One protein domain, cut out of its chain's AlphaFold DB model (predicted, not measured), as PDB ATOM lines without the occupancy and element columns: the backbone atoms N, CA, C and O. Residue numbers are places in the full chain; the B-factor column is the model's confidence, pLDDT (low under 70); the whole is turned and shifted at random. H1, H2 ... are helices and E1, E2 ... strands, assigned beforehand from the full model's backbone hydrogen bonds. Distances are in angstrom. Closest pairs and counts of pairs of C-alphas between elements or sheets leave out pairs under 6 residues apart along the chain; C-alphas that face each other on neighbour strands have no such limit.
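What this domain is: This is residues 63 to 269 of the 270 residues of the protein "Transglycosylase" of Kosmotogaceae bacterium (UniProt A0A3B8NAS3). A rounded, mostly helical body has the long helix H9 running through its core. On one side of H9 cluster H1, H4, H5 and H6; on the other, H7 bridges two separate strand hairpins, E1 with E2 and E3 with E4, and short H2, H3 and H8 gather near the beginning of H9. The 207 printed residues hold nine named helices and four named strands, in the order H1 H2 H3 H4 H5 E1 E2 H6 E3 E4 H7 H8 H9; each two-strand sheet is antiparallel. The whole is compact, with a radius of gyration of the C-alphas of 16.4 A and spans of 45 by 44 by 42 A.

Where its parts are: Find C-alpha 67 at (-34.459, 14.648, 11.042), where H1, residues 67 to 79, begins its 18.3 A. Then come H2, residues 99 to 103, H3, residues 107 to 110, H4, residues 122 to 134, 18.4 A long, and H5, residues 143 to 160, 26.0 A. Look next for strands E1, residues 164 to 169, and E2, residues 172 to 177, then H6, residues 183 to 194, 16.4 A. E3, residues 200 to 205, and E4, residues 213 to 217, precede H7, residues 224 to 233, 14.4 A, and H8, residues 243 to 247. H9, residues 249 to 268, runs 28.0 A to C-alpha 268 at (-21.554, 12.805, 27.620).

How they stand to each other: Start at the hubs, H5 and H9, which touch three helices each. Residues 249 to 257 of H9 touch H5, closest at the C-alphas of Ala 156 and Arg 250, 5.2 A. H4 and H5 form a helical hairpin, at a steep tilt of 39 degrees. H1 touches H6, with the C-alphas of Ala 74 and Ala 188 closest at 4.8 A. In hairpin E1 and E2, look at N 165 and O 176, 2.9 A apart; the closest C-alphas of E2 and H9, Leu 176 and Ala 261, are 6.1 A apart. In hairpin E3 and E4, N 204 and O 214 are 2.8 A apart. H7 comes closest to E1 at the C-alphas of Lys 168 and Trp 233, 4.6 A, and to E4 at those of Tyr 215 and Glu 224, 6.0 A. H2 only just touches H8, with 3 pairs of C-alphas within 8 A, closest at Leu 102 and Trp 247, 5.5 A. H3 is close to H9 but not clearly touching, closest at the C-alphas of Val 109 and Asn 251, 6.6 A. Every O i to N i+4 pair is within hydrogen-bond range in H1, H4, H5, H6, H7 and H9; H2 and H8 have 0 of 1 but 2 of 2 O i to N i+3 pairs each, and H3 is too short for an i+4 pair.

The domain as a whole: The C-alphas farthest apart, Asn 119 and Pro 209, are 48.1 A apart. The printed part has no cut; its long links are H1 to H2 and H3 to H4. Mean pLDDT of the printed part is 90.9, and it is under 70 at residues 87 to 92, 116 to 118, 207 to 209 and 211 to 212.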
ATOM      1  N   SER A  63     -35.449  25.446  12.050       90.38
ATOM      2  CA  SER A  63     -36.830  25.033  11.779       90.38
ATOM      3  C   SER A  63     -36.974  24.094  10.582       90.38
ATOM      4  O   SER A  63     -37.980  23.392  10.486       90.38
ATOM      5  N   ASP A  64     -35.998  24.081   9.671       91.50
ATOM      6  CA  ASP A  64     -36.021  23.225   8.484       91.50
ATOM      7  C   ASP A  64     -35.397  21.843   8.764       91.50
ATOM      8  O   ASP A  64     -35.576  20.891   7.989       91.50
ATOM      9  N   TYR A  65     -34.717  21.679   9.905       90.62
ATOM     10  CA  TYR A  65     -34.080  20.427  10.295       90.62
ATOM     11  C   TYR A  65     -35.058  19.456  10.978       90.62
ATOM     12  O   TYR A  65     -35.197  19.386  12.195       90.62
ATOM     13  N   SER A  66     -35.724  18.632  10.169       91.19
ATOM     14  CA  SER A  66     -36.775  17.703  10.630       91.19
ATOM     15  C   SER A  66     -36.301  16.282  10.978       91.19
ATOM     16  O   SER A  66     -37.117  15.422  11.332       91.19
ATOM     17  N   TYR A  67     -34.998  16.002  10.871       92.75
ATOM     18  CA  TYR A  67     -34.459  14.648  11.042       92.75
ATOM     19  C   TYR A  67     -34.664  14.114  12.466       92.75
ATOM     20  O   TYR A  67     -35.165  13.003  12.647       92.75
ATOM     21  N   VAL A  68     -34.352  14.924  13.483       94.00
ATOM     22  CA  VAL A  68     -34.509  14.548  14.899       94.00
ATOM     23  C   VAL A  68     -35.961  14.210  15.222       94.00
ATOM     24  O   VAL A  68     -36.222  13.189  15.857       94.00
ATOM     25  N   ASP A  69     -36.916  14.990  14.714       93.00
ATOM     26  CA  ASP A  69     -38.344  14.719  14.898       93.00
ATOM     27  C   ASP A  69     -38.785  13.419  14.217       93.00
ATOM     28  O   ASP A  69     -39.623  12.682  14.746       93.00
ATOM     29  N   ALA A  70     -38.233  13.110  13.039       92.69
ATOM     30  CA  ALA A  70     -38.498  11.849  12.354       92.69
ATOM     31  C   ALA A  70     -37.993  10.651  13.168       92.69
ATOM     32  O   ALA A  70     -38.745   9.689  13.365       92.69
ATOM     33  N   VAL A  71     -36.771  10.734  13.705       95.19
ATOM     34  CA  VAL A  71     -36.209   9.686  14.568       95.19
ATOM     35  C   VAL A  71     -36.997   9.590  15.870       95.19
ATOM     36  O   VAL A  71     -37.318   8.483  16.296       95.19
ATOM     37  N   LYS A  72     -37.407  10.715  16.469       95.12
ATOM     38  CA  LYS A  72     -38.224  10.722  17.690       95.12
ATOM     39  C   LYS A  72     -39.562  10.016  17.491       95.12
ATOM     40  O   LYS A  72     -39.933   9.194  18.325       95.12
ATOM     41  N   ARG A  73     -40.263  10.261  16.377       94.31
ATOM     42  CA  ARG A  73     -41.515   9.550  16.051       94.31
ATOM     43  C   ARG A  73     -41.306   8.041  15.917       94.31
ATOM     44  O   ARG A  73     -42.125   7.265  16.405       94.31
ATOM     45  N   ALA A  74     -40.216   7.619  15.276       95.19
ATOM     46  CA  ALA A  74     -39.887   6.201  15.158       95.19
ATOM     47  C   ALA A  74     -39.498   5.583  16.512       95.19
ATOM     48  O   ALA A  74     -39.923   4.477  16.840       95.19
ATOM     49  N   TYR A  75     -38.758   6.319  17.337       96.19
ATOM     50  CA  TYR A  75     -38.396   5.911  18.689       96.19
ATOM     51  C   TYR A  75     -39.626   5.761  19.596       96.19
ATOM     52  O   TYR A  75     -39.744   4.777  20.327       96.19
ATOM     53  N   ASP A  76     -40.590   6.678  19.496       94.88
ATOM     54  CA  ASP A  76     -41.870   6.599  20.209       94.88
ATOM     55  C   ASP A  76     -42.675   5.362  19.811       94.88
ATOM     56  O   ASP A  76     -43.320   4.739  20.656       94.88
ATOM     57  N   TYR A  77     -42.587   4.942  18.548       95.50
ATOM     58  CA  TYR A  77     -43.139   3.661  18.133       95.50
ATOM     59  C   TYR A  77     -42.433   2.495  18.841       95.50
ATOM     60  O   TYR A  77     -43.095   1.707  19.516       95.50
ATOM     61  N   PHE A  78     -41.100   2.398  18.793       95.31
ATOM     62  CA  PHE A  78     -40.365   1.281  19.409       95.31
ATOM     63  C   PHE A  78     -40.426   1.238  20.945       95.31
ATOM     64  O   PHE A  78     -40.274   0.165  21.533       95.31
ATOM     65  N   THR A  79     -40.688   2.368  21.600       93.81
ATOM     66  CA  THR A  79     -40.917   2.449  23.054       93.81
ATOM     67  C   THR A  79     -42.369   2.190  23.464       93.81
ATOM     68  O   THR A  79     -42.634   2.002  24.649       93.81
ATOM     69  N   GLY A  80     -43.308   2.133  22.512       91.44
ATOM     70  CA  GLY A  80     -44.737   1.927  22.788       91.44
ATOM     71  C   GLY A  80     -45.491   3.196  23.194       91.44
ATOM     72  O   GLY A  80     -46.637   3.108  23.621       91.44
ATOM     73  N   VAL A  81     -44.876   4.373  23.056       91.06
ATOM     74  CA  VAL A  81     -45.554   5.671  23.218       91.06
ATOM     75  C   VAL A  81     -46.516   5.925  22.050       91.06
ATOM     76  O   VAL A  81     -47.587   6.500  22.236       91.06
ATOM     77  N   SER A  82     -46.152   5.462  20.852       89.00
ATOM     78  CA  SER A  82     -46.984   5.474  19.648       89.00
ATOM     79  C   SER A  82     -47.212   4.048  19.137       89.00
ATOM     80  O   SER A  82     -46.313   3.206  19.170       89.00
ATOM     81  N   GLU A  83     -48.403   3.785  18.604       86.56
ATOM     82  CA  GLU A  83     -48.697   2.548  17.861       86.56
ATOM     83  C   GLU A  83     -48.678   2.753  16.345       86.56
ATOM     84  O   GLU A  83     -48.705   1.794  15.578       86.56
ATOM     85  N   THR A  84     -48.587   4.003  15.894       82.38
ATOM     86  CA  THR A  84     -48.513   4.316  14.470       82.38
ATOM     87  C   THR A  84     -47.121   3.990  13.957       82.38
ATOM     88  O   THR A  84     -46.138   4.573  14.425       82.38
ATOM     89  N   VAL A  85     -47.048   3.101  12.963       76.44
ATOM     90  CA  VAL A  85     -45.811   2.841  12.225       76.44
ATOM     91  C   VAL A  85     -45.344   4.164  11.602       76.44
ATOM     92  O   VAL A  85     -46.108   4.781  10.852       76.44
ATOM     93  N   PRO A  86     -44.130   4.644  11.914       74.50
ATOM     94  CA  PRO A  86     -43.608   5.888  11.358       74.50
ATOM     95  C   PRO A  86     -43.619   5.846   9.823       74.50
ATOM     96  O   PRO A  86     -43.074   4.931   9.207       74.50
ATOM     97  N   GLY A  87     -44.256   6.847   9.208       62.38
ATOM     98  CA  GLY A  87     -44.248   7.027   7.757       62.38
ATOM     99  C   GLY A  87     -42.827   7.282   7.266       62.38
ATOM    100  O   GLY A  87     -42.101   8.078   7.864       62.38
ATOM    101  N   VAL A  88     -42.423   6.588   6.204       56.44
ATOM    102  CA  VAL A  88     -41.017   6.523   5.809       56.44
ATOM    103  C   VAL A  88     -40.694   7.436   4.631       56.44
ATOM    104  O   VAL A  88     -41.490   7.564   3.701       56.44
ATOM    105  N   ALA A  89     -39.519   8.071   4.665       49.50
ATOM    106  CA  ALA A  89     -39.044   8.929   3.587       49.50
ATOM    107  C   ALA A  89     -38.861   8.125   2.286       49.50
ATOM    108  O   ALA A  89     -38.175   7.106   2.241       49.50
ATOM    109  N   LEU A  90     -39.487   8.606   1.212       50.81
ATOM    110  CA  LEU A  90     -39.606   7.939  -0.093       50.81
ATOM    111  C   LEU A  90     -38.334   8.013  -0.968       50.81
ATOM    112  O   LEU A  90     -38.381   7.650  -2.141       50.81
ATOM    113  N   SER A  91     -37.211   8.519  -0.451       57.56
ATOM    114  CA  SER A  91     -36.052   8.915  -1.270       57.56
ATOM    115  C   SER A  91     -34.949   7.859  -1.405       57.56
ATOM    116  O   SER A  91     -34.013   8.058  -2.181       57.56
ATOM    117  N   VAL A  92     -35.031   6.736  -0.691       69.25
ATOM    118  CA  VAL A  92     -33.967   5.722  -0.681       69.25
ATOM    119  C   VAL A  92     -34.184   4.708  -1.801       69.25
ATOM    120  O   VAL A  92     -35.219   4.042  -1.861       69.25
ATOM    121  N   ARG A  93     -33.203   4.572  -2.701       82.44
ATOM    122  CA  ARG A  93     -33.269   3.598  -3.796       82.44
ATOM    123  C   ARG A  93     -32.919   2.205  -3.276       82.44
ATOM    124  O   ARG A  93     -32.009   2.041  -2.470       82.44
ATOM    125  N   THR A  94     -33.615   1.192  -3.778       85.12
ATOM    126  CA  THR A  94     -33.265  -0.214  -3.552       85.12
ATOM    127  C   THR A  94     -32.273  -0.652  -4.625       85.12
ATOM    128  O   THR A  94     -32.558  -0.521  -5.816       85.12
ATOM    129  N   HIS A  95     -31.124  -1.186  -4.217       87.75
ATOM    130  CA  HIS A  95     -30.133  -1.763  -5.119       87.75
ATOM    131  C   HIS A  95     -30.234  -3.291  -5.149       87.75
ATOM    132  O   HIS A  95     -30.481  -3.931  -4.128       87.75
ATOM    133  N   THR A  96     -30.038  -3.895  -6.320       86.56
ATOM    134  CA  THR A  96     -30.061  -5.355  -6.460       86.56
ATOM    135  C   THR A  96     -28.698  -5.927  -6.099       86.56
ATOM    136  O   THR A  96     -27.709  -5.637  -6.764       86.56
ATOM    137  N   ILE A  97     -28.665  -6.781  -5.081       90.69
ATOM    138  CA  ILE A  97     -27.491  -7.556  -4.666       90.69
ATOM    139  C   ILE A  97     -27.890  -9.017  -4.455       90.69
ATOM    140  O   ILE A  97     -29.085  -9.328  -4.371       90.69
ATOM    141  N   ASP A  98     -26.901  -9.898  -4.330       91.69
ATOM    142  CA  ASP A  98     -27.137 -11.261  -3.858       91.69
ATOM    143  C   ASP A  98     -27.646 -11.235  -2.405       91.69
ATOM    144  O   ASP A  98     -27.064 -10.584  -1.537       91.69
ATOM    145  N   GLU A  99     -28.753 -11.936  -2.143       92.19
ATOM    146  CA  GLU A  99     -29.354 -12.036  -0.809       92.19
ATOM    147  C   GLU A  99     -28.422 -12.720   0.193       92.19
ATOM    148  O   GLU A  99     -28.523 -12.446   1.388       92.19
ATOM    149  N   SER A 100     -27.508 -13.578  -0.273       94.38
ATOM    150  CA  SER A 100     -26.530 -14.244   0.589       94.38
ATOM    151  C   SER A 100     -25.654 -13.238   1.351       94.38
ATOM    152  O   SER A 100     -25.405 -13.434   2.543       94.38
ATOM    153  N   LEU A 101     -25.312 -12.107   0.717       95.75
ATOM    154  CA  LEU A 101     -24.511 -11.023   1.298       95.75
ATOM    155  C   LEU A 101     -25.169 -10.401   2.535       95.75
ATOM    156  O   LEU A 101     -24.474  -9.943   3.439       95.75
ATOM    157  N   LEU A 102     -26.505 -10.406   2.614       97.31
ATOM    158  CA  LEU A 102     -27.227  -9.850   3.764       97.31
ATOM    159  C   LEU A 102     -26.923 -10.589   5.067       97.31
ATOM    160  O   LEU A 102     -26.978  -9.995   6.147       97.31
ATOM    161  N   PHE A 103     -26.640 -11.885   4.952       97.69
ATOM    162  CA  PHE A 103     -26.469 -12.805   6.070       97.69
ATOM    163  C   PHE A 103     -25.010 -13.238   6.253       97.69
ATOM    164  O   PHE A 103     -24.721 -14.076   7.113       97.69
ATOM    165  N   GLU A 104     -24.088 -12.669   5.471       96.38
ATOM    166  CA  GLU A 104     -22.657 -12.872   5.660       96.38
ATOM    167  C   GLU A 104     -22.207 -12.366   7.030       96.38
ATOM    168  O   GLU A 104     -22.686 -11.354   7.555       96.38
ATOM    169  N   ARG A 105     -21.259 -13.096   7.617       95.06
ATOM    170  CA  ARG A 105     -20.735 -12.843   8.957       95.06
ATOM    171  C   ARG A 105     -19.240 -12.587   8.873       95.06
ATOM    172  O   ARG A 105     -18.482 -13.506   8.576       95.06
ATOM    173  N   ASN A 106     -18.820 -11.363   9.178       95.50
ATOM    174  CA  ASN A 106     -17.407 -11.037   9.322       95.50
ATOM    175  C   ASN A 106     -16.908 -11.547  10.692       95.50
ATOM    176  O   ASN A 106     -17.416 -11.092  11.718       95.50
ATOM    177  N   PRO A 107     -15.929 -12.474  10.757       95.50
ATOM    178  CA  PRO A 107     -15.497 -13.070  12.023       95.50
ATOM    179  C   PRO A 107     -14.988 -12.056  13.054       95.50
ATOM    180  O   PRO A 107     -15.228 -12.232  14.248       95.50
ATOM    181  N   SER A 108     -14.320 -10.986  12.608       95.81
ATOM    182  CA  SER A 108     -13.816  -9.939  13.499       95.81
ATOM    183  C   SER A 108     -14.966  -9.152  14.130       95.81
ATOM    184  O   SER A 108     -14.932  -8.886  15.327       95.81
ATOM    185  N   VAL A 109     -16.015  -8.838  13.363       97.06
ATOM    186  CA  VAL A 109     -17.239  -8.205  13.890       97.06
ATOM    187  C   VAL A 109     -17.973  -9.157  14.835       97.06
ATOM    188  O   VAL A 109     -18.338  -8.782  15.948       97.06
ATOM    189  N   GLU A 110     -18.139 -10.419  14.433       96.31
ATOM    190  CA  GLU A 110     -18.849 -11.419  15.232       96.31
ATOM    191  C   GLU A 110     -18.180 -11.709  16.577       96.31
ATOM    192  O   GLU A 110     -18.869 -12.131  17.506       96.31
ATOM    193  N   SER A 111     -16.877 -11.454  16.715       95.38
ATOM    194  CA  SER A 111     -16.164 -11.610  17.988       95.38
ATOM    195  C   SER A 111     -16.724 -10.725  19.115       95.38
ATOM    196  O   SER A 111     -16.577 -11.067  20.287       95.38
ATOM    197  N   TYR A 112     -17.438  -9.646  18.771       95.25
ATOM    198  CA  TYR A 112     -18.099  -8.740  19.718       95.25
ATOM    199  C   TYR A 112     -19.538  -9.144  20.071       95.25
ATOM    200  O   TYR A 112     -20.170  -8.516  20.922       95.25
ATOM    201  N   SER A 113     -20.080 -10.181  19.428       93.06
ATOM    202  CA  SER A 113     -21.443 -10.661  19.658       93.06
ATOM    203  C   SER A 113     -21.573 -11.341  21.028       93.06
ATOM    204  O   SER A 113     -20.877 -12.310  21.324       93.06
ATOM    205  N   GLN A 114     -22.525 -10.897  21.854       84.56
ATOM    206  CA  GLN A 114     -22.812 -11.469  23.176       84.56
ATOM    207  C   GLN A 114     -24.086 -12.327  23.197       84.56
ATOM    208  O   GLN A 114     -24.965 -12.140  24.042       84.56
ATOM    209  N   ARG A 115     -24.167 -13.329  22.311       74.81
ATOM    210  CA  ARG A 115     -25.353 -14.197  22.104       74.81
ATOM    211  C   ARG A 115     -25.923 -14.880  23.363       74.81
ATOM    212  O   ARG A 115     -27.017 -15.433  23.318       74.81
ATOM    213  N   HIS A 116     -25.191 -14.884  24.478       58.84
ATOM    214  CA  HIS A 116     -25.548 -15.589  25.714       58.84
ATOM    215  C   HIS A 116     -25.937 -14.681  26.894       58.84
ATOM    216  O   HIS A 116     -26.316 -15.201  27.940       58.84
ATOM    217  N   PHE A 117     -25.874 -13.351  26.754       59.81
ATOM    218  CA  PHE A 117     -26.032 -12.415  27.883       59.81
ATOM    219  C   PHE A 117     -27.318 -11.574  27.858       59.81
ATOM    220  O   PHE A 117     -27.443 -10.612  28.621       59.81
ATOM    221  N   PHE A 118     -28.280 -11.916  26.997       65.94
ATOM    222  CA  PHE A 118     -29.377 -11.012  26.666       65.94
ATOM    223  C   PHE A 118     -30.728 -11.344  27.333       65.94
ATOM    224  O   PHE A 118     -31.174 -12.489  27.333       65.94
ATOM    225  N   ASN A 119     -31.408 -10.305  27.842       71.50
ATOM    226  CA  ASN A 119     -32.815 -10.358  28.256       71.50
ATOM    227  C   ASN A 119     -33.705  -9.986  27.056       71.50
ATOM    228  O   ASN A 119     -33.746  -8.808  26.710       71.50
ATOM    229  N   PRO A 120     -34.433 -10.933  26.433       79.38
ATOM    230  CA  PRO A 120     -35.160 -10.698  25.185       79.38
ATOM    231  C   PRO A 120     -36.146  -9.518  25.255       79.38
ATOM    232  O   PRO A 120     -37.089  -9.537  26.048       79.38
ATOM    233  N   MET A 121     -35.988  -8.534  24.361       89.75
ATOM    234  CA  MET A 121     -36.921  -7.415  24.175       89.75
ATOM    235  C   MET A 121     -38.001  -7.792  23.155       89.75
ATOM    236  O   MET A 121     -37.981  -7.365  22.001       89.75
ATOM    237  N   ARG A 122     -38.980  -8.592  23.590       90.81
ATOM    238  CA  ARG A 122     -40.053  -9.109  22.712       90.81
ATOM    239  C   ARG A 122     -40.856  -8.018  21.998       90.81
ATOM    240  O   ARG A 122     -41.292  -8.223  20.867       90.81
ATOM    241  N   SER A 123     -41.075  -6.875  22.651       93.44
ATOM    242  CA  SER A 123     -41.777  -5.741  22.040       93.44
ATOM    243  C   SER A 123     -40.990  -5.180  20.856       93.44
ATOM    244  O   SER A 123     -41.568  -4.967  19.794       93.44
ATOM    245  N   LEU A 124     -39.673  -5.018  21.010       95.25
ATOM    246  CA  LEU A 124     -38.783  -4.553  19.948       95.25
ATOM    247  C   LEU A 124     -38.749  -5.544  18.779       95.25
ATOM    248  O   LEU A 124     -38.928  -5.127  17.641       95.25
ATOM    249  N   GLU A 125     -38.606  -6.846  19.050       96.94
ATOM    250  CA  GLU A 125     -38.663  -7.902  18.025       96.94
ATOM    251  C   GLU A 125     -39.957  -7.820  17.201       96.94
ATOM    252  O   GLU A 125     -39.930  -7.812  15.970       96.94
ATOM    253  N   THR A 126     -41.095  -7.701  17.891       96.31
ATOM    254  CA  THR A 126     -42.418  -7.627  17.262       96.31
ATOM    255  C   THR A 126     -42.550  -6.378  16.392       96.31
ATOM    256  O   THR A 126     -43.006  -6.474  15.256       96.31
ATOM    257  N   LYS A 127     -42.107  -5.218  16.892       96.56
ATOM    258  CA  LYS A 127     -42.183  -3.945  16.167       96.56
ATOM    259  C   LYS A 127     -41.215  -3.884  14.980       96.56
ATOM    260  O   LYS A 127     -41.588  -3.389  13.924       96.56
ATOM    261  N   ILE A 128     -40.006  -4.444  15.093       97.25
ATOM    262  CA  ILE A 128     -39.085  -4.585  13.948       97.25
ATOM    263  C   ILE A 128     -39.721  -5.471  12.877       97.25
ATOM    264  O   ILE A 128     -39.728  -5.103  11.700       97.25
ATOM    265  N   LYS A 129     -40.293  -6.616  13.279       96.94
ATOM    266  CA  LYS A 129     -41.004  -7.503  12.356       96.94
ATOM    267  C   LYS A 129     -42.140  -6.767  11.654       96.94
ATOM    268  O   LYS A 129     -42.216  -6.832  10.434       96.94
ATOM    269  N   ASP A 130     -42.980  -6.051  12.391       94.81
ATOM    270  CA  ASP A 130     -44.095  -5.293  11.822       94.81
ATOM    271  C   ASP A 130     -43.625  -4.276  10.766       94.81
ATOM    272  O   ASP A 130     -44.127  -4.274   9.641       94.81
ATOM    273  N   VAL A 131     -42.584  -3.489  11.059       94.69
ATOM    274  CA  VAL A 131     -42.030  -2.518  10.100       94.69
ATOM    275  C   VAL A 131     -41.505  -3.204   8.837       94.69
ATOM    276  O   VAL A 131     -41.880  -2.822   7.732       94.69
ATOM    277  N   VAL A 132     -40.668  -4.236   8.974       95.31
ATOM    278  CA  VAL A 132     -40.060  -4.936   7.825       95.31
ATOM    279  C   VAL A 132     -41.119  -5.624   6.961       95.31
ATOM    280  O   VAL A 132     -41.037  -5.609   5.731       95.31
ATOM    281  N   MET A 133     -42.137  -6.215   7.586       94.44
ATOM    282  CA  MET A 133     -43.215  -6.893   6.867       94.44
ATOM    283  C   MET A 133     -44.098  -5.918   6.081       94.44
ATOM    284  O   MET A 133     -44.584  -6.285   5.011       94.44
ATOM    285  N   ASN A 134     -44.260  -4.684   6.563       90.75
ATOM    286  CA  ASN A 134     -45.059  -3.646   5.910       90.75
ATOM    287  C   ASN A 134     -44.229  -2.664   5.058       90.75
ATOM    288  O   ASN A 134     -44.785  -1.750   4.449       90.75
ATOM    289  N   ALA A 135     -42.908  -2.844   4.973       88.44
ATOM    290  CA  ALA A 135     -42.037  -1.981   4.185       88.44
ATOM    291  C   ALA A 135     -42.280  -2.165   2.677       88.44
ATOM    292  O   ALA A 135     -41.908  -3.179   2.080       88.44
ATOM    293  N   ASN A 136     -42.849  -1.143   2.028       88.00
ATOM    294  CA  ASN A 136     -43.071  -1.125   0.575       88.00
ATOM    295  C   ASN A 136     -41.775  -1.342  -0.220       88.00
ATOM    296  O   ASN A 136     -41.791  -1.992  -1.268       88.00
ATOM    297  N   SER A 137     -40.649  -0.846   0.298       87.31
ATOM    298  CA  SER A 137     -39.313  -1.003  -0.283       87.31
ATOM    299  C   SER A 137     -38.859  -2.461  -0.370       87.31
ATOM    300  O   SER A 137     -38.018  -2.759  -1.206       87.31
ATOM    301  N   LEU A 138     -39.447  -3.365   0.424       90.81
ATOM    302  CA  LEU A 138     -39.182  -4.806   0.445       90.81
ATOM    303  C   LEU A 138     -40.322  -5.638  -0.162       90.81
ATOM    304  O   LEU A 138     -40.271  -6.866  -0.120       90.81
ATOM    305  N   SER A 139     -41.342  -5.005  -0.751       90.00
ATOM    306  CA  SER A 139     -42.507  -5.698  -1.337       90.00
ATOM    307  C   SER A 139     -42.145  -6.698  -2.443       90.00
ATOM    308  O   SER A 139     -42.868  -7.667  -2.662       90.00
ATOM    309  N   PHE A 140     -41.003  -6.500  -3.104       89.19
ATOM    310  CA  PHE A 140     -40.463  -7.399  -4.124       89.19
ATOM    311  C   PHE A 140     -39.833  -8.685  -3.551       89.19
ATOM    312  O   PHE A 140     -39.446  -9.570  -4.314       89.19
ATOM    313  N   LYS A 141     -39.696  -8.799  -2.222       93.75
ATOM    314  CA  LYS A 141     -39.136  -9.968  -1.536       93.75
ATOM    315  C   LYS A 141     -40.221 -10.893  -1.001       93.75
ATOM    316  O   LYS A 141     -41.316 -10.475  -0.620       93.75
ATOM    317  N   SER A 142     -39.880 -12.178  -0.910       96.12
ATOM    318  CA  SER A 142     -40.764 -13.182  -0.321       96.12
ATOM    319  C   SER A 142     -41.048 -12.880   1.158       96.12
ATOM    320  O   SER A 142     -40.251 -12.244   1.851       96.12
ATOM    321  N   THR A 143     -42.182 -13.362   1.671       97.06
ATOM    322  CA  THR A 143     -42.501 -13.308   3.110       97.06
ATOM    323  C   THR A 143     -41.396 -13.954   3.946       97.06
ATOM    324  O   THR A 143     -40.958 -13.356   4.920       97.06
ATOM    325  N   GLN A 144     -40.879 -15.113   3.525       97.44
ATOM    326  CA  GLN A 144     -39.806 -15.818   4.229       97.44
ATOM    327  C   GLN A 144     -38.516 -14.986   4.304       97.44
ATOM    328  O   GLN A 144     -37.901 -14.899   5.365       97.44
ATOM    329  N   THR A 145     -38.127 -14.334   3.204       97.06
ATOM    330  CA  THR A 145     -36.951 -13.450   3.167       97.06
ATOM    331  C   THR A 145     -37.145 -12.252   4.097       97.06
ATOM    332  O   THR A 145     -36.246 -11.924   4.867       97.06
ATOM    333  N   ARG A 146     -38.324 -11.617   4.083       97.38
ATOM    334  CA  ARG A 146     -38.633 -10.487   4.977       97.38
ATOM    335  C   ARG A 146     -38.612 -10.893   6.451       97.38
ATOM    336  O   ARG A 146     -38.057 -10.166   7.268       97.38
ATOM    337  N   GLU A 147     -39.132 -12.070   6.793       98.31
ATOM    338  CA  GLU A 147     -39.043 -12.603   8.157       98.31
ATOM    339  C   GLU A 147     -37.596 -12.887   8.581       98.31
ATOM    340  O   GLU A 147     -37.224 -12.581   9.714       98.31
ATOM    341  N   ALA A 148     -36.769 -13.425   7.680       98.31
ATOM    342  CA  ALA A 148     -35.348 -13.645   7.942       98.31
ATOM    343  C   ALA A 148     -34.594 -12.324   8.160       98.31
ATOM    344  O   ALA A 148     -33.820 -12.223   9.109       98.31
ATOM    345  N   ILE A 149     -34.869 -11.298   7.345       98.44
ATOM    346  CA  ILE A 149     -34.317  -9.945   7.510       98.44
ATOM    347  C   ILE A 149     -34.725  -9.366   8.866       98.44
ATOM    348  O   ILE A 149     -33.859  -8.967   9.637       98.44
ATOM    349  N   ALA A 150     -36.022  -9.364   9.194       98.25
ATOM    350  CA  ALA A 150     -36.517  -8.834  10.465       98.25
ATOM    351  C   ALA A 150     -35.850  -9.508  11.669       98.25
ATOM    352  O   ALA A 150     -35.420  -8.843  12.615       98.25
ATOM    353  N   LYS A 151     -35.733 -10.837  11.608       98.19
ATOM    354  CA  LYS A 151     -35.081 -11.634  12.639       98.19
ATOM    355  C   LYS A 151     -33.596 -11.285  12.756       98.19
ATOM    356  O   LYS A 151     -33.125 -11.086  13.870       98.19
ATOM    357  N   GLU A 152     -32.865 -11.196  11.646       98.38
ATOM    358  CA  GLU A 152     -31.433 -10.875  11.672       98.38
ATOM    359  C   GLU A 152     -31.173  -9.445  12.163       98.38
ATOM    360  O   GLU A 152     -30.240  -9.248  12.935       98.38
ATOM    361  N   ILE A 153     -32.021  -8.468  11.810       98.56
ATOM    362  CA  ILE A 153     -31.941  -7.092  12.335       98.56
ATOM    363  C   ILE A 153     -32.077  -7.099  13.858       98.56
ATOM    364  O   ILE A 153     -31.218  -6.562  14.556       98.56
ATOM    365  N   TYR A 154     -33.132  -7.735  14.379       98.12
ATOM    366  CA  TYR A 154     -33.343  -7.834  15.820       98.12
ATOM    367  C   TYR A 154     -32.154  -8.510  16.510       98.12
ATOM    368  O   TYR A 154     -31.599  -7.951  17.453       98.12
ATOM    369  N   TRP A 155     -31.703  -9.671  16.021       96.69
ATOM    370  CA  TRP A 155     -30.568 -10.361  16.638       96.69
ATOM    371  C   TRP A 155     -29.277  -9.559  16.561       96.69
ATOM    372  O   TRP A 155     -28.560  -9.525  17.549       96.69
ATOM    373  N   ALA A 156     -28.985  -8.882  15.452       97.69
ATOM    374  CA  ALA A 156     -27.796  -8.046  15.340       97.69
ATOM    375  C   ALA A 156     -27.792  -6.927  16.393       97.69
ATOM    376  O   ALA A 156     -26.803  -6.770  17.108       97.69
ATOM    377  N   ILE A 157     -28.906  -6.200  16.546       97.44
ATOM    378  CA  ILE A 157     -29.025  -5.132  17.553       97.44
ATOM    379  C   ILE A 157     -28.785  -5.705  18.953       97.44
ATOM    380  O   ILE A 157     -28.022  -5.153  19.746       97.44
ATOM    381  N   MET A 158     -29.425  -6.830  19.266       95.62
ATOM    382  CA  MET A 158     -29.399  -7.371  20.621       95.62
ATOM    383  C   MET A 158     -28.062  -8.024  20.957       95.62
ATOM    384  O   MET A 158     -27.545  -7.817  22.055       95.62
ATOM    385  N   ASP A 159     -27.463  -8.724  19.998       95.44
ATOM    386  CA  ASP A 159     -26.157  -9.358  20.134       95.44
ATOM    387  C   ASP A 159     -25.038  -8.340  20.391       95.44
ATOM    388  O   ASP A 159     -24.107  -8.650  21.135       95.44
ATOM    389  N   PHE A 160     -25.111  -7.148  19.792       96.38
ATOM    390  CA  PHE A 160     -24.093  -6.104  19.955       96.38
ATOM    391  C   PHE A 160     -24.423  -5.081  21.048       96.38
ATOM    392  O   PHE A 160     -23.538  -4.336  21.450       96.38
ATOM    393  N   SER A 161     -25.639  -5.075  21.604       93.56
ATOM    394  CA  SER A 161     -26.102  -4.102  22.620       93.56
ATOM    395  C   SER A 161     -25.264  -3.998  23.898       93.56
ATOM    396  O   SER A 161     -25.472  -3.090  24.693       93.56
ATOM    397  N   ARG A 162     -24.331  -4.921  24.136       91.69
ATOM    398  CA  ARG A 162     -23.404  -4.901  25.281       91.69
ATOM    399  C   ARG A 162     -21.949  -5.092  24.867       91.69
ATOM    400  O   ARG A 162     -21.102  -5.421  25.700       91.69
ATOM    401  N   ALA A 163     -21.663  -4.952  23.575       94.31
ATOM    402  CA  ALA A 163     -20.308  -5.014  23.071       94.31
ATOM    403  C   ALA A 163     -19.468  -3.901  23.704       94.31
ATOM    404  O   ALA A 163     -19.914  -2.763  23.851       94.31
ATOM    405  N   LYS A 164     -18.237  -4.258  24.057       95.12
ATOM    406  CA  LYS A 164     -17.198  -3.315  24.449       95.12
ATOM    407  C   LYS A 164     -16.152  -3.312  23.360       95.12
ATOM    408  O   LYS A 164     -15.584  -4.364  23.065       95.12
ATOM    409  N   VAL A 165     -15.945  -2.162  22.739       96.38
ATOM    410  CA  VAL A 165     -15.104  -2.039  21.553       96.38
ATOM    411  C   VAL A 165     -14.048  -0.986  21.817       96.38
ATOM    412  O   VAL A 165     -14.368   0.166  22.095       96.38
ATOM    413  N   GLN A 166     -12.783  -1.378  21.717       96.50
ATOM    414  CA  GLN A 166     -11.685  -0.425  21.767       96.50
ATOM    415  C   GLN A 166     -11.490   0.200  20.390       96.50
ATOM    416  O   GLN A 166     -11.412  -0.504  19.377       96.50
ATOM    417  N   ILE A 167     -11.412   1.524  20.365       96.69
ATOM    418  CA  ILE A 167     -11.136   2.303  19.166       96.69
ATOM    419  C   ILE A 167     -10.003   3.287  19.404       96.69
ATOM    420  O   ILE A 167      -9.750   3.706  20.533       96.69
ATOM    421  N   LYS A 168      -9.345   3.687  18.317       96.25
ATOM    422  CA  LYS A 168      -8.312   4.716  18.340       96.25
ATOM    423  C   LYS A 168      -8.725   5.939  17.533       96.25
ATOM    424  O   LYS A 168      -8.728   5.893  16.302       96.25
ATOM    425  N   VAL A 169      -9.007   7.048  18.211       92.88
ATOM    426  CA  VAL A 169      -9.393   8.318  17.576       92.88
ATOM    427  C   VAL A 169      -8.346   9.372  17.891       92.88
ATOM    428  O   VAL A 169      -7.960   9.541  19.038       92.88
ATOM    429  N   ALA A 170      -7.814  10.036  16.861       88.62
ATOM    430  CA  ALA A 170      -6.764  11.057  16.999       88.62
ATOM    431  C   ALA A 170      -5.528  10.629  17.834       88.62
ATOM    432  O   ALA A 170      -4.782  11.467  18.327       88.62
ATOM    433  N   GLY A 171      -5.273   9.321  17.949       89.12
ATOM    434  CA  GLY A 171      -4.165   8.764  18.729       89.12
ATOM    435  C   GLY A 171      -4.542   8.301  20.138       89.12
ATOM    436  O   GLY A 171      -3.780   7.524  20.711       89.12
ATOM    437  N   GLU A 172      -5.711   8.686  20.648       92.62
ATOM    438  CA  GLU A 172      -6.230   8.261  21.948       92.62
ATOM    439  C   GLU A 172      -7.002   6.946  21.840       92.62
ATOM    440  O   GLU A 172      -7.716   6.705  20.867       92.62
ATOM    441  N   LEU A 173      -6.814   6.079  22.838       94.81
ATOM    442  CA  LEU A 173      -7.513   4.804  22.950       94.81
ATOM    443  C   LEU A 173      -8.763   4.994  23.809       94.81
ATOM    444  O   LEU A 173      -8.658   5.394  24.966       94.81
ATOM    445  N   ILE A 174      -9.920   4.665  23.246       95.19
ATOM    446  CA  ILE A 174     -11.230   4.845  23.872       95.19
ATOM    447  C   ILE A 174     -11.936   3.486  23.890       95.19
ATOM    448  O   ILE A 174     -12.000   2.805  22.866       95.19
ATOM    449  N   GLU A 175     -12.465   3.078  25.046       95.75
ATOM    450  CA  GLU A 175     -13.369   1.923  25.144       95.75
ATOM    451  C   GLU A 175     -14.812   2.411  25.020       95.75
ATOM    452  O   GLU A 175     -15.328   3.100  25.899       95.75
ATOM    453  N   LEU A 176     -15.472   2.028  23.932       96.25
ATOM    454  CA  LEU A 176     -16.889   2.278  23.733       96.25
ATOM    455  C   LEU A 176     -17.713   1.131  24.296       96.25
ATOM    456  O   LEU A 176     -17.482  -0.033  23.965       96.25
ATOM    457  N   ASP A 177     -18.704   1.475  25.113       93.94
ATOM    458  CA  ASP A 177     -19.670   0.540  25.677       93.94
ATOM    459  C   ASP A 177     -21.023   0.714  24.980       93.94
ATOM    460  O   ASP A 177     -21.716   1.717  25.171       93.94
ATOM    461  N   PHE A 178     -21.410  -0.272  24.172       95.06
ATOM    462  CA  PHE A 178     -22.650  -0.209  23.393       95.06
ATOM    463  C   PHE A 178     -23.898  -0.281  24.279       95.06
ATOM    464  O   PHE A 178     -24.976   0.079  23.812       95.06
ATOM    465  N   SER A 179     -23.774  -0.654  25.560       92.50
ATOM    466  CA  SER A 179     -24.902  -0.617  26.503       92.50
ATOM    467  C   SER A 179     -25.391   0.795  26.820       92.50
ATOM    468  O   SER A 179     -26.460   0.950  27.407       92.50
ATOM    469  N   ARG A 180     -24.642   1.822  26.398       91.69
ATOM    470  CA  ARG A 180     -25.045   3.232  26.451       91.69
ATOM    471  C   ARG A 180     -25.886   3.678  25.257       91.69
ATOM    472  O   ARG A 180     -26.392   4.793  25.267       91.69
ATOM    473  N   VAL A 181     -26.057   2.833  24.244       94.56
ATOM    474  CA  VAL A 181     -26.911   3.120  23.087       94.56
ATOM    475  C   VAL A 181     -28.203   2.328  23.229       94.56
ATOM    476  O   VAL A 181     -28.180   1.100  23.301       94.56
ATOM    477  N   ASP A 182     -29.347   3.013  23.242       94.94
ATOM    478  CA  ASP A 182     -30.643   2.338  23.313       94.94
ATOM    479  C   ASP A 182     -30.907   1.509  22.033       94.94
ATOM    480  O   ASP A 182     -30.967   2.078  20.938       94.94
ATOM    481  N   PRO A 183     -31.153   0.187  22.131       96.06
ATOM    482  CA  PRO A 183     -31.579  -0.646  21.002       96.06
ATOM    483  C   PRO A 183     -32.765  -0.088  20.194       96.06
ATOM    484  O   PRO A 183     -32.838  -0.261  18.976       96.06
ATOM    485  N   ARG A 184     -33.702   0.596  20.859       96.88
ATOM    486  CA  ARG A 184     -34.880   1.227  20.243       96.88
ATOM    487  C   ARG A 184     -34.485   2.448  19.414       96.88
ATOM    488  O   ARG A 184     -35.109   2.696  18.385       96.88
ATOM    489  N   LEU A 185     -33.439   3.175  19.817       97.62
ATOM    490  CA  LEU A 185     -32.873   4.281  19.038       97.62
ATOM    491  C   LEU A 185     -32.190   3.768  17.770       97.62
ATOM    492  O   LEU A 185     -32.417   4.318  16.696       97.62
ATOM    493  N   VAL A 186     -31.432   2.672  17.870       97.94
ATOM    494  CA  VAL A 186     -30.813   2.020  16.705       97.94
ATOM    495  C   VAL A 186     -31.881   1.639  15.675       97.94
ATOM    496  O   VAL A 186     -31.772   1.990  14.502       97.94
ATOM    497  N   ALA A 187     -32.964   0.992  16.119       97.44
ATOM    498  CA  ALA A 187     -34.090   0.659  15.251       97.44
ATOM    499  C   ALA A 187     -34.770   1.911  14.663       97.44
ATOM    500  O   ALA A 187     -35.076   1.945  13.472       97.44
ATOM    501  N   ALA A 188     -34.976   2.962  15.464       96.75
ATOM    502  CA  ALA A 188     -35.566   4.219  15.006       96.75
ATOM    503  C   ALA A 188     -34.747   4.879  13.886       96.75
ATOM    504  O   ALA A 188     -35.316   5.315  12.884       96.75
ATOM    505  N   ILE A 189     -33.420   4.889  14.017       96.31
ATOM    506  CA  ILE A 189     -32.512   5.404  12.989       96.31
ATOM    507  C   ILE A 189     -32.618   4.576  11.708       96.31
ATOM    508  O   ILE A 189     -32.788   5.150  10.637       96.31
ATOM    509  N   MET A 190     -32.622   3.241  11.790       96.25
ATOM    510  CA  MET A 190     -32.765   2.387  10.600       96.25
ATOM    511  C   MET A 190     -34.078   2.623   9.845       96.25
ATOM    512  O   MET A 190     -34.109   2.552   8.614       96.25
ATOM    513  N   VAL A 191     -35.171   2.919  10.556       94.38
ATOM    514  CA  VAL A 191     -36.432   3.314   9.914       94.38
ATOM    515  C   VAL A 191     -36.241   4.581   9.092       94.38
ATOM    516  O   VAL A 191     -36.603   4.593   7.918       94.38
ATOM    517  N   VAL A 192     -35.689   5.634   9.697       93.56
ATOM    518  CA  VAL A 192     -35.546   6.940   9.041       93.56
ATOM    519  C   VAL A 192     -34.538   6.880   7.897       93.56
ATOM    520  O   VAL A 192     -34.797   7.427   6.827       93.56
ATOM    521  N   GLU A 193     -33.424   6.179   8.092       93.00
ATOM    522  CA  GLU A 193     -32.340   6.122   7.118       93.00
ATOM    523  C   GLU A 193     -32.660   5.256   5.910       93.00
ATOM    524  O   GLU A 193     -32.383   5.646   4.775       93.00
ATOM    525  N   SER A 194     -33.225   4.071   6.138       93.56
ATOM    526  CA  SER A 194     -33.323   3.047   5.099       93.56
ATOM    527  C   SER A 194     -34.692   2.415   4.981       93.56
ATOM    528  O   SER A 194     -34.866   1.559   4.124       93.56
ATOM    529  N   THR A 195     -35.676   2.777   5.802       92.19
ATOM    530  CA  THR A 195     -36.966   2.072   5.856       92.19
ATOM    531  C   THR A 195     -36.848   0.631   6.368       92.19
ATOM    532  O   THR A 195     -37.664  -0.216   6.020       92.19
ATOM    533  N   MET A 196     -35.819   0.337   7.179       94.00
ATOM    534  CA  MET A 196     -35.414  -1.036   7.534       94.00
ATOM    535  C   MET A 196     -35.074  -1.905   6.306       94.00
ATOM    536  O   MET A 196     -35.184  -3.132   6.345       94.00
ATOM    537  N   ASN A 197     -34.661  -1.283   5.198       94.38
ATOM    538  CA  ASN A 197     -34.298  -1.974   3.965       94.38
ATOM    539  C   ASN A 197     -32.774  -2.166   3.891       94.38
ATOM    540  O   ASN A 197     -32.054  -1.196   3.645       94.38
ATOM    541  N   PRO A 198     -32.241  -3.392   4.019       96.25
ATOM    542  CA  PRO A 198     -30.802  -3.606   3.911       96.25
ATOM    543  C   PRO A 198     -30.272  -3.436   2.476       96.25
ATOM    544  O   PRO A 198     -29.071  -3.294   2.294       96.25
ATOM    545  N   PHE A 199     -31.143  -3.382   1.462       95.12
ATOM    546  CA  PHE A 199     -30.790  -3.097   0.064       95.12
ATOM    547  C   PHE A 199     -30.702  -1.593  -0.246       95.12
ATOM    548  O   PHE A 199     -30.529  -1.202  -1.402       95.12
ATOM    549  N   ALA A 200     -30.888  -0.741   0.760       93.69
ATOM    550  CA  ALA A 200     -30.904   0.700   0.608       93.69
ATOM    551  C   ALA A 200     -29.558   1.256   0.117       93.69
ATOM    552  O   ALA A 200     -28.511   1.020   0.724       93.69
ATOM    553  N   LEU A 201     -29.612   2.049  -0.951       92.94
ATOM    554  CA  LEU A 201     -28.489   2.772  -1.530       92.94
ATOM    555  C   LEU A 201     -28.881   4.233  -1.740       92.94
ATOM    556  O   LEU A 201     -29.872   4.529  -2.417       92.94
ATOM    557  N   ARG A 202     -28.062   5.141  -1.221       89.81
ATOM    558  CA  ARG A 202     -28.167   6.571  -1.503       89.81
ATOM    559  C   ARG A 202     -26.883   7.043  -2.163       89.81
ATOM    560  O   ARG A 202     -25.787   6.723  -1.716       89.81
ATOM    561  N   GLU A 203     -27.049   7.749  -3.272       85.75
ATOM    562  CA  GLU A 203     -25.965   8.422  -3.974       85.75
ATOM    563  C   GLU A 203     -25.756   9.783  -3.321       85.75
ATOM    564  O   GLU A 203     -26.698  10.562  -3.186       85.75
ATOM    565  N   GLU A 204     -24.531  10.036  -2.895       80.75
ATOM    566  CA  GLU A 204     -24.116  11.253  -2.222       80.75
ATOM    567  C   GLU A 204     -23.118  11.991  -3.106       80.75
ATOM    568  O   GLU A 204     -22.289  11.390  -3.806       80.75
ATOM    569  N   ARG A 205     -23.157  13.322  -3.046       73.81
ATOM    570  CA  ARG A 205     -22.156  14.139  -3.725       73.81
ATOM    571  C   ARG A 205     -20.794  13.862  -3.095       73.81
ATOM    572  O   ARG A 205     -20.613  13.998  -1.886       73.81
ATOM    573  N   SER A 206     -19.832  13.474  -3.921       70.56
ATOM    574  CA  SER A 206     -18.470  13.245  -3.456       70.56
ATOM    575  C   SER A 206     -17.825  14.545  -2.975       70.56
ATOM    576  O   SER A 206     -17.930  15.588  -3.624       70.56
ATOM    577  N   LEU A 207     -17.115  14.463  -1.850       67.62
ATOM    578  CA  LEU A 207     -16.208  15.514  -1.379       67.62
ATOM    579  C   LEU A 207     -14.767  15.301  -1.877       67.62
ATOM    580  O   LEU A 207     -13.895  16.129  -1.621       67.62
ATOM    581  N   LEU A 208     -14.502  14.190  -2.575       66.19
ATOM    582  CA  LEU A 208     -13.187  13.849  -3.105       66.19
ATOM    583  C   LEU A 208     -12.999  14.407  -4.525       66.19
ATOM    584  O   LEU A 208     -13.910  14.278  -5.342       66.19
ATOM    585  N   PRO A 209     -11.801  14.920  -4.877       57.66
ATOM    586  CA  PRO A 209     -11.551  15.552  -6.179       57.66
ATOM    587  C   PRO A 209     -11.735  14.647  -7.409       57.66
ATOM    588  O   PRO A 209     -11.921  15.163  -8.506       57.66
ATOM    589  N   ASN A 210     -11.647  13.320  -7.242       70.25
ATOM    590  CA  ASN A 210     -11.537  12.352  -8.346       70.25
ATOM    591  C   ASN A 210     -12.708  11.359  -8.436       70.25
ATOM    592  O   ASN A 210     -12.641  10.402  -9.205       70.25
ATOM    593  N   HIS A 211     -13.752  11.544  -7.634       59.41
ATOM    594  CA  HIS A 211     -14.949  10.710  -7.674       59.41
ATOM    595  C   HIS A 211     -16.147  11.629  -7.842       59.41
ATOM    596  O   HIS A 211     -16.280  12.564  -7.064       59.41
ATOM    597  N   ASP A 212     -17.009  11.369  -8.825       65.00
ATOM    598  CA  ASP A 212     -18.223  12.173  -9.017       65.00
ATOM    599  C   ASP A 212     -19.274  11.857  -7.938       65.00
ATOM    600  O   ASP A 212     -19.992  12.746  -7.475       65.00
ATOM    601  N   PHE A 213     -19.298  10.607  -7.461       70.00
ATOM    602  CA  PHE A 213     -20.277  10.106  -6.500       70.00
ATOM    603  C   PHE A 213     -19.643   9.182  -5.462       70.00
ATOM    604  O   PHE A 213     -18.714   8.429  -5.759       70.00
ATOM    605  N   ILE A 214     -20.177   9.239  -4.244       82.81
ATOM    606  CA  ILE A 214     -19.902   8.300  -3.151       82.81
ATOM    607  C   ILE A 214     -21.255   7.758  -2.674       82.81
ATOM    608  O   ILE A 214     -22.284   8.385  -2.902       82.81
ATOM    609  N   TYR A 215     -21.286   6.585  -2.044       88.81
ATOM    610  CA  TYR A 215     -22.544   5.945  -1.664       88.81
ATOM    611  C   TYR A 215     -22.677   5.707  -0.161       88.81
ATOM    612  O   TYR A 215     -21.718   5.318   0.513       88.81
ATOM    613  N   SER A 216     -23.908   5.850   0.321       92.50
ATOM    614  CA  SER A 216     -24.366   5.383   1.629       92.50
ATOM    615  C   SER A 216     -25.141   4.075   1.461       92.50
ATOM    616  O   SER A 216     -25.963   3.954   0.547       92.50
ATOM    617  N   ARG A 217     -24.850   3.065   2.293       94.88
ATOM    618  CA  ARG A 217     -25.338   1.683   2.096       94.88
ATOM    619  C   ARG A 217     -26.004   1.087   3.336       94.88
ATOM    620  O   ARG A 217     -25.577   1.322   4.468       94.88
ATOM    621  N   GLY A 218     -26.997   0.235   3.093       95.75
ATOM    622  CA  GLY A 218     -27.597  -0.650   4.088       95.75
ATOM    623  C   GLY A 218     -28.517   0.047   5.092       95.75
ATOM    624  O   GLY A 218     -28.966   1.173   4.882       95.75
ATOM    625  N   LEU A 219     -28.807  -0.645   6.192       96.69
ATOM    626  CA  LEU A 219     -29.837  -0.271   7.168       96.69
ATOM    627  C   LEU A 219     -29.610   1.092   7.829       96.69
ATOM    628  O   LEU A 219     -30.544   1.867   8.016       96.69
ATOM    629  N   MET A 220     -28.358   1.362   8.170       96.56
ATOM    630  CA  MET A 220     -27.877   2.562   8.840       96.56
ATOM    631  C   MET A 220     -27.409   3.621   7.825       96.56
ATOM    632  O   MET A 220     -26.969   4.688   8.222       96.56
ATOM    633  N   GLN A 221     -27.485   3.356   6.512       94.81
ATOM    634  CA  GLN A 221     -26.982   4.268   5.472       94.81
ATOM    635  C   GLN A 221     -25.551   4.756   5.755       94.81
ATOM    636  O   GLN A 221     -25.254   5.948   5.723       94.81
ATOM    637  N   ILE A 222     -24.636   3.820   6.019       95.62
ATOM    638  CA  ILE A 222     -23.241   4.162   6.313       95.62
ATOM    639  C   ILE A 222     -22.593   4.724   5.050       95.62
ATOM    640  O   ILE A 222     -22.431   4.009   4.056       95.62
ATOM    641  N   TYR A 223     -22.219   6.000   5.119       91.75
ATOM    642  CA  TYR A 223     -21.471   6.700   4.085       91.75
ATOM    643  C   TYR A 223     -20.054   6.132   3.944       91.75
ATOM    644  O   TYR A 223     -19.393   5.818   4.933       91.75
ATOM    645  N   GLU A 224     -19.551   6.007   2.719       90.31
ATOM    646  CA  GLU A 224     -18.266   5.340   2.468       90.31
ATOM    647  C   GLU A 224     -17.068   6.012   3.163       90.31
ATOM    648  O   GLU A 224     -16.204   5.317   3.698       90.31
ATOM    649  N   LEU A 225     -17.032   7.349   3.246       89.19
ATOM    650  CA  LEU A 225     -15.968   8.044   3.992       89.19
ATOM    651  C   LEU A 225     -16.075   7.794   5.504       89.19
ATOM    652  O   LEU A 225     -15.060   7.710   6.204       89.19
ATOM    653  N   THR A 226     -17.301   7.625   6.005       93.12
ATOM    654  CA  THR A 226     -17.544   7.210   7.388       93.12
ATOM    655  C   THR A 226     -17.003   5.804   7.614       93.12
ATOM    656  O   THR A 226     -16.280   5.595   8.583       93.12
ATOM    657  N   LEU A 227     -17.244   4.860   6.696       95.50
ATOM    658  CA  LEU A 227     -16.664   3.516   6.775       95.50
ATOM    659  C   LEU A 227     -15.131   3.560   6.871       95.50
ATOM    660  O   LEU A 227     -14.555   2.880   7.717       95.50
ATOM    661  N   TRP A 228     -14.453   4.365   6.047       93.06
ATOM    662  CA  TRP A 228     -12.988   4.474   6.107       93.06
ATOM    663  C   TRP A 228     -12.492   5.018   7.448       93.06
ATOM    664  O   TRP A 228     -11.491   4.533   7.986       93.06
ATOM    665  N   SER A 229     -13.212   5.986   8.016       93.75
ATOM    666  CA  SER A 229     -12.923   6.520   9.349       93.75
ATOM    667  C   SER A 229     -13.099   5.442  10.422       93.75
ATOM    668  O   SER A 229     -12.181   5.206  11.206       93.75
ATOM    669  N   LEU A 230     -14.217   4.708  10.398       96.62
ATOM    670  CA  LEU A 230     -14.492   3.619  11.340       96.62
ATOM    671  C   LEU A 230     -13.455   2.489  11.240       96.62
ATOM    672  O   LEU A 230     -12.949   2.032  12.262       96.62
ATOM    673  N   ASN A 231     -13.067   2.079  10.029       96.62
ATOM    674  CA  ASN A 231     -12.007   1.083   9.830       96.62
ATOM    675  C   ASN A 231     -10.654   1.570  10.365       96.62
ATOM    676  O   ASN A 231      -9.883   0.787  10.913       96.62
ATOM    677  N   THR A 232     -10.360   2.866  10.238       96.00
ATOM    678  CA  THR A 232      -9.139   3.450  10.809       96.00
ATOM    679  C   THR A 232      -9.156   3.369  12.333       96.00
ATOM    680  O   THR A 232      -8.145   3.015  12.939       96.00
ATOM    681  N   TRP A 233     -10.302   3.647  12.952       96.88
ATOM    682  CA  TRP A 233     -10.475   3.579  14.402       96.88
ATOM    683  C   TRP A 233     -10.394   2.159  14.952       96.88
ATOM    684  O   TRP A 233      -9.839   1.942  16.026       96.88
ATOM    685  N   LEU A 234     -10.924   1.197  14.202       96.75
ATOM    686  CA  LEU A 234     -10.979  -0.217  14.562       96.75
ATOM    687  C   LEU A 234      -9.725  -1.012  14.182       96.75
ATOM    688  O   LEU A 234      -9.657  -2.209  14.460       96.75
ATOM    689  N   ARG A 235      -8.736  -0.377  13.545       92.94
ATOM    690  CA  ARG A 235      -7.565  -1.062  12.982       92.94
ATOM    691  C   ARG A 235      -6.861  -1.966  13.995       92.94
ATOM    692  O   ARG A 235      -6.528  -3.102  13.672       92.94
ATOM    693  N   ASP A 236      -6.667  -1.471  15.215       90.00
ATOM    694  CA  ASP A 236      -5.951  -2.191  16.276       90.00
ATOM    695  C   ASP A 236      -6.813  -3.333  16.874       90.00
ATOM    696  O   ASP A 236      -6.284  -4.295  17.425       90.00
ATOM    697  N   SER A 237      -8.131  -3.271  16.666       87.81
ATOM    698  CA  SER A 237      -9.131  -4.281  17.035       87.81
ATOM    699  C   SER A 237      -9.325  -5.371  15.965       87.81
ATOM    700  O   SER A 237     -10.158  -6.262  16.135       87.81
ATOM    701  N   GLY A 238      -8.585  -5.314  14.850       89.19
ATOM    702  CA  GLY A 238      -8.607  -6.330  13.788       89.19
ATOM    703  C   GLY A 238      -9.890  -6.368  12.946       89.19
ATOM    704  O   GLY A 238     -10.076  -7.293  12.150       89.19
ATOM    705  N   VAL A 239     -10.780  -5.384  13.105       94.62
ATOM    706  CA  VAL A 239     -11.988  -5.239  12.284       94.62
ATOM    707  C   VAL A 239     -11.668  -4.342  11.092       94.62
ATOM    708  O   VAL A 239     -11.205  -3.216  11.252       94.62
ATOM    709  N   ASN A 240     -11.927  -4.849   9.889       94.88
ATOM    710  CA  ASN A 240     -11.782  -4.113   8.639       94.88
ATOM    711  C   ASN A 240     -12.896  -4.544   7.682       94.88
ATOM    712  O   ASN A 240     -12.808  -5.611   7.078       94.88
ATOM    713  N   VAL A 241     -13.943  -3.730   7.582       96.44
ATOM    714  CA  VAL A 241     -15.134  -4.015   6.772       96.44
ATOM    715  C   VAL A 241     -14.979  -3.354   5.403       96.44
ATOM    716  O   VAL A 241     -14.737  -2.152   5.307       96.44
ATOM    717  N   GLN A 242     -15.116  -4.120   4.326       95.00
ATOM    718  CA  GLN A 242     -15.083  -3.602   2.959       95.00
ATOM    719  C   GLN A 242     -16.416  -2.941   2.567       95.00
ATOM    720  O   GLN A 242     -17.464  -3.300   3.105       95.00
ATOM    721  N   PRO A 243     -16.443  -2.030   1.572       92.56
ATOM    722  CA  PRO A 243     -17.689  -1.401   1.123       92.56
ATOM    723  C   PRO A 243     -18.791  -2.392   0.715       92.56
ATOM    724  O   PRO A 243     -19.966  -2.130   0.959       92.56
ATOM    725  N   LEU A 244     -18.429  -3.538   0.123       93.00
ATOM    726  CA  LEU A 244     -19.385  -4.597  -0.231       93.00
ATOM    727  C   LEU A 244     -19.971  -5.286   1.011       93.00
ATOM    728  O   LEU A 244     -21.134  -5.671   1.020       93.00
ATOM    729  N   GLU A 245     -19.196  -5.391   2.086       96.00
ATOM    730  CA  GLU A 245     -19.631  -6.006   3.340       96.00
ATOM    731  C   GLU A 245     -20.628  -5.128   4.119       96.00
ATOM    732  O   GLU A 245     -21.216  -5.602   5.090       96.00
ATOM    733  N   LEU A 246     -20.869  -3.875   3.696       96.44
ATOM    734  CA  LEU A 246     -21.915  -3.010   4.264       96.44
ATOM    735  C   LEU A 246     -23.337  -3.495   3.967       96.44
ATOM    736  O   LEU A 246     -24.275  -3.024   4.612       96.44
ATOM    737  N   TRP A 247     -23.504  -4.411   3.009       97.06
ATOM    738  CA  TRP A 247     -24.782  -5.069   2.752       97.06
ATOM    739  C   TRP A 247     -25.148  -6.096   3.830       97.06
ATOM    740  O   TRP A 247     -26.334  -6.360   4.030       97.06
ATOM    741  N   SER A 248     -24.158  -6.638   4.551       98.38
ATOM    742  CA  SER A 248     -24.416  -7.519   5.691       98.38
ATOM    743  C   SER A 248     -25.145  -6.742   6.777       98.38
ATOM    744  O   SER A 248     -24.651  -5.729   7.281       98.38
ATOM    745  N   ILE A 249     -26.310  -7.257   7.175       98.69
ATOM    746  CA  ILE A 249     -27.140  -6.675   8.234       98.69
ATOM    747  C   ILE A 249     -26.300  -6.485   9.498       98.69
ATOM    748  O   ILE A 249     -26.314  -5.416  10.103       98.69
ATOM    749  N   ARG A 250     -25.514  -7.500   9.866       98.31
ATOM    750  CA  ARG A 250     -24.745  -7.509  11.111       98.31
ATOM    751  C   ARG A 250     -23.607  -6.501  11.101       98.31
ATOM    752  O   ARG A 250     -23.462  -5.758  12.067       98.31
ATOM    753  N   ASN A 251     -22.845  -6.435  10.010       98.38
ATOM    754  CA  ASN A 251     -21.761  -5.462   9.874       98.38
ATOM    755  C   ASN A 251     -22.308  -4.032   9.903       98.38
ATOM    756  O   ASN A 251     -21.758  -3.167  10.583       98.38
ATOM    757  N   ASN A 252     -23.416  -3.796   9.198       98.50
ATOM    758  CA  ASN A 252     -24.051  -2.490   9.118       98.50
ATOM    759  C   ASN A 252     -24.594  -2.036  10.487       98.50
ATOM    760  O   ASN A 252     -24.344  -0.908  10.907       98.50
ATOM    761  N   VAL A 253     -25.253  -2.938  11.226       98.69
ATOM    762  CA  VAL A 253     -25.720  -2.683  12.600       98.69
ATOM    763  C   VAL A 253     -24.540  -2.414  13.537       98.69
ATOM    764  O   VAL A 253     -24.557  -1.412  14.243       98.69
ATOM    765  N   PHE A 254     -23.502  -3.258  13.526       98.50
ATOM    766  CA  PHE A 254     -22.333  -3.103  14.398       98.50
ATOM    767  C   PHE A 254     -21.644  -1.748  14.206       98.50
ATOM    768  O   PHE A 254     -21.415  -1.027  15.174       98.50
ATOM    769  N   LEU A 255     -21.349  -1.376  12.957       98.50
ATOM    770  CA  LEU A 255     -20.696  -0.105  12.641       98.50
ATOM    771  C   LEU A 255     -21.592   1.102  12.954       98.50
ATOM    772  O   LEU A 255     -21.100   2.123  13.427       98.50
ATOM    773  N   GLY A 256     -22.904   0.981  12.739       98.31
ATOM    774  CA  GLY A 256     -23.862   2.010  13.133       98.31
ATOM    775  C   GLY A 256     -23.916   2.212  14.651       98.31
ATOM    776  O   GLY A 256     -23.879   3.344  15.127       98.31
ATOM    777  N   MET A 257     -23.933   1.120  15.422       98.31
ATOM    778  CA  MET A 257     -23.870   1.171  16.886       98.31
ATOM    779  C   MET A 257     -22.530   1.715  17.386       98.31
ATOM    780  O   MET A 257     -22.521   2.476  18.348       98.31
ATOM    781  N   LEU A 258     -21.421   1.406  16.707       98.19
ATOM    782  CA  LEU A 258     -20.110   1.986  17.000       98.19
ATOM    783  C   LEU A 258     -20.117   3.508  16.841       98.19
ATOM    784  O   LEU A 258     -19.645   4.224  17.724       98.19
ATOM    785  N   TYR A 259     -20.677   3.997  15.732       97.88
ATOM    786  CA  TYR A 259     -20.796   5.428  15.469       97.88
ATOM    787  C   TYR A 259     -21.660   6.118  16.530       97.88
ATOM    788  O   TYR A 259     -21.269   7.150  17.071       97.88
ATOM    789  N   LEU A 260     -22.806   5.524  16.881       97.81
ATOM    790  CA  LEU A 260     -23.697   6.043  17.923       97.81
ATOM    791  C   LEU A 260     -23.059   6.025  19.311       97.81
ATOM    792  O   LEU A 260     -23.219   6.983  20.064       97.81
ATOM    793  N   ALA A 261     -22.322   4.970  19.654       97.06
ATOM    794  CA  ALA A 261     -21.618   4.881  20.926       97.06
ATOM    795  C   ALA A 261     -20.541   5.968  21.032       97.06
ATOM    796  O   ALA A 261     -20.398   6.581  22.087       97.06
ATOM    797  N   TYR A 262     -19.838   6.266  19.935       97.00
ATOM    798  CA  TYR A 262     -18.874   7.365  19.907       97.00
ATOM    799  C   TYR A 262     -19.545   8.746  19.968       97.00
ATOM    800  O   TYR A 262     -19.088   9.615  20.705       97.00
ATOM    801  N   ALA A 263     -20.660   8.949  19.262       96.38
ATOM    802  CA  ALA A 263     -21.450  10.177  19.380       96.38
ATOM    803  C   ALA A 263     -21.942  10.393  20.822       96.38
ATOM    804  O   ALA A 263     -21.830  11.491  21.356       96.38
ATOM    805  N   THR A 264     -22.409   9.328  21.476       94.94
ATOM    806  CA  THR A 264     -22.826   9.347  22.888       94.94
ATOM    807  C   THR A 264     -21.655   9.706  23.802       94.94
ATOM    808  O   THR A 264     -21.790  10.569  24.657       94.94
ATOM    809  N   HIS A 265     -20.480   9.113  23.578       94.19
ATOM    810  CA  HIS A 265     -19.255   9.437  24.313       94.19
ATOM    811  C   HIS A 265     -18.886  10.931  24.219       94.19
ATOM    812  O   HIS A 265     -18.608  11.547  25.246       94.19
ATOM    813  N   ILE A 266     -18.983  11.537  23.026       93.50
ATOM    814  CA  ILE A 266     -18.759  12.982  22.835       93.50
ATOM    815  C   ILE A 266     -19.803  13.815  23.589       93.50
ATOM    816  O   ILE A 266     -19.439  14.784  24.251       93.50
ATOM    817  N   VAL A 267     -21.090  13.469  23.468       91.12
ATOM    818  CA  VAL A 267     -22.188  14.213  24.110       91.12
ATOM    819  C   VAL A 267     -22.080  14.158  25.634       91.12
ATOM    820  O   VAL A 267     -22.245  15.182  26.295       91.12
ATOM    821  N   ASP A 268     -21.735  12.994  26.182       88.12
ATOM    822  CA  ASP A 268     -21.554  12.805  27.620       88.12
ATOM    823  C   ASP A 268     -20.276  13.483  28.157       88.12
ATOM    824  O   ASP A 268     -20.136  13.655  29.371       88.12
ATOM    825  N   GLY A 269     -19.335  13.857  27.280       81.88
ATOM    826  CA  GLY A 269     -18.028  14.402  27.659       81.88
ATOM    827  C   GLY A 269     -17.167  13.408  28.443       81.88
ATOM    828  O   GLY A 269     -16.455  13.807  29.368       81.88
TER     829      GLY A 269